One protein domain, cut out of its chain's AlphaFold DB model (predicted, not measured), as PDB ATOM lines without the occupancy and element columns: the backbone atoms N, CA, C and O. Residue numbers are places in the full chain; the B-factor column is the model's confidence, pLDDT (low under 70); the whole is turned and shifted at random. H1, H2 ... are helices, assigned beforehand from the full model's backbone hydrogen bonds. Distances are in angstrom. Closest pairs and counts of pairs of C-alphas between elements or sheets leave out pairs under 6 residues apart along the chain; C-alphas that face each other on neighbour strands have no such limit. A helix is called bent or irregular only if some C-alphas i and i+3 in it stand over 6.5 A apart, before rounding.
ATOM      1  N   THR A  12      43.894   9.680 -42.915       62.94
ATOM      2  CA  THR A  12      42.779  10.620 -42.696       62.94
ATOM      3  C   THR A  12      42.645  11.052 -41.232       62.94
ATOM      4  O   THR A  12      42.397  12.225 -40.957       62.94
ATOM      5  N   CYS A  13      42.853  10.158 -40.261       62.09
ATOM      6  CA  CYS A  13      42.817  10.533 -38.845       62.09
ATOM      7  C   CYS A  13      43.948  11.493 -38.451       62.09
ATOM      8  O   CYS A  13      43.774  12.288 -37.528       62.09
ATOM      9  N   GLU A  14      45.094  11.420 -39.122       67.00
ATOM     10  CA  GLU A  14      46.216  12.346 -38.958       67.00
ATOM     11  C   GLU A  14      45.909  13.706 -39.560       67.00
ATOM     12  O   GLU A  14      46.012  14.713 -38.863       67.00
ATOM     13  N   THR A  15      45.452  13.719 -40.813       73.31
ATOM     14  CA  THR A  15      45.092  14.939 -41.540       73.31
ATOM     15  C   THR A  15      44.016  15.740 -40.812       73.31
ATOM     16  O   THR A  15      44.103  16.961 -40.737       73.31
ATOM     17  N   TYR A  16      43.018  15.065 -40.236       71.06
ATOM     18  CA  TYR A  16      41.915  15.717 -39.525       71.06
ATOM     19  C   TYR A  16      42.123  15.818 -38.002       71.06
ATOM     20  O   TYR A  16      41.196  16.197 -37.286       71.06
ATOM     21  N   GLY A  17      43.302  15.461 -37.473       69.19
ATOM     22  CA  GLY A  17      43.596  15.542 -36.033       69.19
ATOM     23  C   GLY A  17      42.721  14.636 -35.149       69.19
ATOM     24  O   GLY A  17      42.614  14.837 -33.940       69.19
ATOM     25  N   LEU A  18      42.090  13.616 -35.731       72.44
ATOM     26  CA  LEU A  18      41.136  12.731 -35.059       72.44
ATOM     27  C   LEU A  18      41.804  11.662 -34.190       72.44
ATOM     28  O   LEU A  18      41.110  11.004 -33.415       72.44
ATOM     29  N   ARG A  19      43.137  11.512 -34.258       64.94
ATOM     30  CA  ARG A  19      43.904  10.549 -33.441       64.94
ATOM     31  C   ARG A  19      43.600  10.643 -31.935       64.94
ATOM     32  O   ARG A  19      43.702   9.638 -31.237       64.94
ATOM     33  N   HIS A  20      43.203  11.820 -31.448       63.75
ATOM     34  CA  HIS A  20      42.860  12.066 -30.042       63.75
ATOM     35  C   HIS A  20      41.422  12.563 -29.839       63.75
ATOM     36  O   HIS A  20      41.063  12.984 -28.738       63.75
ATOM     37  N   ALA A  21      40.578  12.512 -30.876       72.12
ATOM     38  CA  ALA A  21      39.189  12.930 -30.761       72.12
ATOM     39  C   ALA A  21      38.441  11.968 -29.833       72.12
ATOM     40  O   ALA A  21      38.189  10.806 -30.165       72.12
ATOM     41  N   ARG A  22      38.076  12.456 -28.646       73.19
ATOM     42  CA  ARG A  22      37.268  11.684 -27.706       73.19
ATOM     43  C   ARG A  22      35.865  11.519 -28.299       73.19
ATOM     44  O   ARG A  22      35.213  12.526 -28.587       73.19
ATOM     45  N   PRO A  23      35.361  10.283 -28.459       70.06
ATOM     46  CA  PRO A  23      33.989  10.075 -28.895       70.06
ATOM     47  C   PRO A  23      33.031  10.774 -27.927       70.06
ATOM     48  O   PRO A  23      33.099  10.532 -26.722       70.06
ATOM     49  N   ASN A  24      32.146  11.631 -28.440       81.00
ATOM     50  CA  ASN A  24      31.121  12.288 -27.633       81.00
ATOM     51  C   ASN A  24      29.895  11.353 -27.513       81.00
ATOM     52  O   ASN A  24      29.192  11.147 -28.512       81.00
ATOM     53  N   PRO A  25      29.636  10.767 -26.327       76.50
ATOM     54  CA  PRO A  25      28.565   9.792 -26.147       76.50
ATOM     55  C   PRO A  25      27.169  10.408 -26.299       76.50
ATOM     56  O   PRO A  25      26.282   9.750 -26.839       76.50
ATOM     57  N   GLU A  26      26.978  11.667 -25.901       80.00
ATOM     58  CA  GLU A  26      25.694  12.369 -25.992       80.00
ATOM     59  C   GLU A  26      25.332  12.669 -27.449       80.00
ATOM     60  O   GLU A  26      24.247  12.312 -27.909       80.00
ATOM     61  N   ARG A  27      26.280  13.214 -28.229       75.38
ATOM     62  CA  ARG A  27      26.080  13.429 -29.677       75.38
ATOM     63  C   ARG A  27      25.795  12.118 -30.406       75.38
ATOM     64  O   ARG A  27      24.958  12.083 -31.307       75.38
ATOM     65  N   ARG A  28      26.461  11.030 -30.008       75.25
ATOM     66  CA  ARG A  28      26.208   9.694 -30.563       75.25
ATOM     67  C   ARG A  28      24.803   9.199 -30.225       75.25
ATOM     68  O   ARG A  28      24.142   8.665 -31.110       75.25
ATOM     69  N   ALA A  29      24.351   9.357 -28.982       77.06
ATOM     70  CA  ALA A  29      23.012   8.945 -28.570       77.06
ATOM     71  C   ALA A  29      21.933   9.660 -29.397       77.06
ATOM     72  O   ALA A  29      21.037   9.003 -29.916       77.06
ATOM     73  N   VAL A  30      22.076  10.971 -29.614       80.19
ATOM     74  CA  VAL A  30      21.154  11.764 -30.446       80.19
ATOM     75  C   VAL A  30      21.115  11.258 -31.891       80.19
ATOM     76  O   VAL A  30      20.035  10.998 -32.419       80.19
ATOM     77  N   ALA A  31      22.275  11.052 -32.522       76.25
ATOM     78  CA  ALA A  31      22.342  10.556 -33.898       76.25
ATOM     79  C   ALA A  31      21.745   9.142 -34.042       76.25
ATOM     80  O   ALA A  31      21.005   8.864 -34.988       76.25
ATOM     81  N   MET A  32      22.017   8.252 -33.083       75.50
ATOM     82  CA  MET A  32      21.443   6.901 -33.056       75.50
ATOM     83  C   MET A  32      19.922   6.934 -32.873       75.50
ATOM     84  O   MET A  32      19.212   6.222 -33.581       75.50
ATOM     85  N   SER A  33      19.415   7.783 -31.975       76.38
ATOM     86  CA  SER A  33      17.978   7.963 -31.750       76.38
ATOM     87  C   SER A  33      17.267   8.505 -32.990       76.38
ATOM     88  O   SER A  33      16.215   7.989 -33.352       76.38
ATOM     89  N   ALA A  34      17.862   9.468 -33.700       78.38
ATOM     90  CA  ALA A  34      17.319   9.976 -34.962       78.38
ATOM     91  C   ALA A  34      17.289   8.907 -36.074       78.38
ATOM     92  O   ALA A  34      16.418   8.925 -36.939       78.38
ATOM     93  N   SER A  35      18.214   7.946 -36.027       75.44
ATOM     94  CA  SER A  35      18.327   6.865 -37.015       75.44
ATOM     95  C   SER A  35      17.394   5.680 -36.727       75.44
ATOM     96  O   SER A  35      17.075   4.904 -37.631       75.44
ATOM     97  N   GLN A  36      16.934   5.515 -35.481       76.50
ATOM     98  CA  GLN A  36      16.092   4.383 -35.074       76.50
ATOM     99  C   GLN A  36      14.771   4.250 -35.855       76.50
ATOM    100  O   GLN A  36      14.443   3.123 -36.228       76.50
ATOM    101  N   PRO A  37      13.992   5.320 -36.110       81.31
ATOM    102  CA  PRO A  37      12.724   5.211 -36.833       81.31
ATOM    103  C   PRO A  37      12.912   4.692 -38.260       81.31
ATOM    104  O   PRO A  37      12.169   3.819 -38.700       81.31
ATOM    105  N   VAL A  38      13.956   5.172 -38.941       78.88
ATOM    106  CA  VAL A  38      14.319   4.749 -40.300       78.88
ATOM    107  C   VAL A  38      14.749   3.284 -40.308       78.88
ATOM    108  O   VAL A  38      14.329   2.513 -41.164       78.88
ATOM    109  N   LEU A  39      15.541   2.862 -39.319       73.19
ATOM    110  CA  LEU A  39      15.976   1.470 -39.206       73.19
ATOM    111  C   LEU A  39      14.828   0.512 -38.866       73.19
ATOM    112  O   LEU A  39      14.856  -0.632 -39.314       73.19
ATOM    113  N   LYS A  40      13.811   0.955 -38.115       77.81
ATOM    114  CA  LYS A  40      12.646   0.123 -37.763       77.81
ATOM    115  C   LYS A  40      11.837  -0.307 -38.984       77.81
ATOM    116  O   LYS A  40      11.365  -1.440 -39.006       77.81
ATOM    117  N   THR A  41      11.691   0.563 -39.979       85.06
ATOM    118  CA  THR A  41      10.941   0.279 -41.213       85.06
ATOM    119  C   THR A  41      11.822  -0.280 -42.332       85.06
ATOM    120  O   THR A  41      11.320  -0.675 -43.383       85.06
ATOM    121  N   HIS A  42      13.141  -0.351 -42.121       81.81
ATOM    122  CA  HIS A  42      14.079  -0.772 -43.149       81.81
ATOM    123  C   HIS A  42      14.012  -2.284 -43.405       81.81
ATOM    124  O   HIS A  42      14.252  -3.100 -42.514       81.81
ATOM    125  N   ARG A  43      13.784  -2.668 -44.667       86.00
ATOM    126  CA  ARG A  43      13.655  -4.072 -45.107       86.00
ATOM    127  C   ARG A  43      14.846  -4.956 -44.717       86.00
ATOM    128  O   ARG A  43      14.676  -6.142 -44.460       86.00
ATOM    129  N   TYR A  44      16.040  -4.374 -44.631       82.50
ATOM    130  CA  TYR A  44      17.278  -5.074 -44.265       82.50
ATOM    131  C   TYR A  44      17.739  -4.809 -42.828       82.50
ATOM    132  O   TYR A  44      18.915  -4.995 -42.523       82.50
ATOM    133  N   ARG A  45      16.843  -4.361 -41.937       81.62
ATOM    134  CA  ARG A  45      17.166  -4.055 -40.534       81.62
ATOM    135  C   ARG A  45      18.017  -5.144 -39.876       81.62
ATOM    136  O   ARG A  45      19.059  -4.842 -39.306       81.62
ATOM    137  N   TRP A  46      17.601  -6.403 -40.005       76.94
ATOM    138  CA  TRP A  46      18.278  -7.546 -39.387       76.94
ATOM    139  C   TRP A  46      19.725  -7.720 -39.877       76.94
ATOM    140  O   TRP A  46      20.633  -7.965 -39.085       76.94
ATOM    141  N   VAL A  47      19.958  -7.513 -41.176       79.75
ATOM    142  CA  VAL A  47      21.293  -7.591 -41.785       79.75
ATOM    143  C   VAL A  47      22.181  -6.449 -41.281       79.75
ATOM    144  O   VAL A  47      23.317  -6.680 -40.873       79.75
ATOM    145  N   ILE A  48      21.653  -5.221 -41.236       77.62
ATOM    146  CA  ILE A  48      22.385  -4.036 -40.762       77.62
ATOM    147  C   ILE A  48      22.749  -4.169 -39.280       77.62
ATOM    148  O   ILE A  48      23.888  -3.906 -38.898       77.62
ATOM    149  N   GLU A  49      21.814  -4.599 -38.431       74.69
ATOM    150  CA  GLU A  49      22.063  -4.803 -36.999       74.69
ATOM    151  C   GLU A  49      23.130  -5.882 -36.755       74.69
ATOM    152  O   GLU A  49      24.021  -5.690 -35.925       74.69
ATOM    153  N   ASN A  50      23.108  -6.986 -37.505       77.88
ATOM    154  CA  ASN A  50      24.105  -8.050 -37.355       77.88
ATOM    155  C   ASN A  50      25.501  -7.633 -37.835       77.88
ATOM    156  O   ASN A  50      26.489  -7.932 -37.164       77.88
ATOM    157  N   LEU A  51      25.597  -6.888 -38.939       72.75
ATOM    158  CA  LEU A  51      26.880  -6.389 -39.445       72.75
ATOM    159  C   LEU A  51      27.442  -5.234 -38.598       72.75
ATOM    160  O   LEU A  51      28.658  -5.079 -38.478       72.75
ATOM    161  N   SER A  52      26.577  -4.419 -37.992       67.06
ATOM    162  CA  SER A  52      26.987  -3.259 -37.186       67.06
ATOM    163  C   SER A  52      27.444  -3.631 -35.776       67.06
ATOM    164  O   SER A  52      28.383  -3.011 -35.274       67.06
ATOM    165  N   LYS A  53      26.870  -4.668 -35.147       60.34
ATOM    166  CA  LYS A  53      27.310  -5.152 -33.823       60.34
ATOM    167  C   LYS A  53      28.820  -5.402 -33.766       60.34
ATOM    168  O   LYS A  53      29.458  -4.993 -32.803       60.34
ATOM    169  N   SER A  54      29.405  -5.971 -34.820       56.06
ATOM    170  CA  SER A  54      30.851  -6.216 -34.916       56.06
ATOM    171  C   SER A  54      31.686  -4.923 -34.996       56.06
ATOM    172  O   SER A  54      32.741  -4.836 -34.372       56.06
ATOM    173  N   LYS A  55      31.193  -3.878 -35.679       58.34
ATOM    174  CA  LYS A  55      31.915  -2.601 -35.859       58.34
ATOM    175  C   LYS A  55      31.849  -1.667 -34.645       58.34
ATOM    176  O   LYS A  55      32.718  -0.816 -34.486       58.34
TER     177      LYS A  55
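What this domain is: This is residues 12 to 55 of the 73 residues of an uncharacterized protein of Mesorhizobium sp. M1B.F.Ca.ET.045.04.1.1 (UniProt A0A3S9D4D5). The long helix H2 is the base of an open horseshoe, with H3 folding back after its last residue and a loose arm with the short helix H1 before its first; the middle is empty. The printed part has 44 residues with three named helices, H1, H2, H3, and no named strand: all helix. It is only just extended, close to loose, with radius of gyration of the C-alphas 14.0 A and spans of 37 by 20 by 15 A.

Where its parts are: Find C-alpha 25 at (28.565, 9.792, -26.147); from there H2, residues 25 to 41, runs 25.1 A. It is only just irregular, C-alphas 34 and 37 being 6.9 A apart, with a kink of 34 degrees near residue 35. H3, residues 45 to 55, runs 15.5 A to C-alpha 55 at (31.915, -2.601, -35.859). H1 is residues 12 to 15.

How they stand to each other: Look at Leu 39 and Arg 45: their C-alphas, the closest of H2 and H3, are 5.8 A apart. These helices are close but not clearly touching, at a shallow tilt of 27 degrees, opposite ways. H1 is apart from both. O i to N i+4 pairs are within hydrogen-bond range in 10 of 13 cases in H2 and 5 of 7 in H3; H1 is too short for one.

The domain as a whole: The C-alphas farthest apart, Glu 14 and Thr 41, are 37.4 A apart. The printed part has no cut; the link H2 to H3 is tight, H1 to H2 short. Model pLDDT is under 70 at residues 12 to 14, 17, 19 to 20 and 52 to 55.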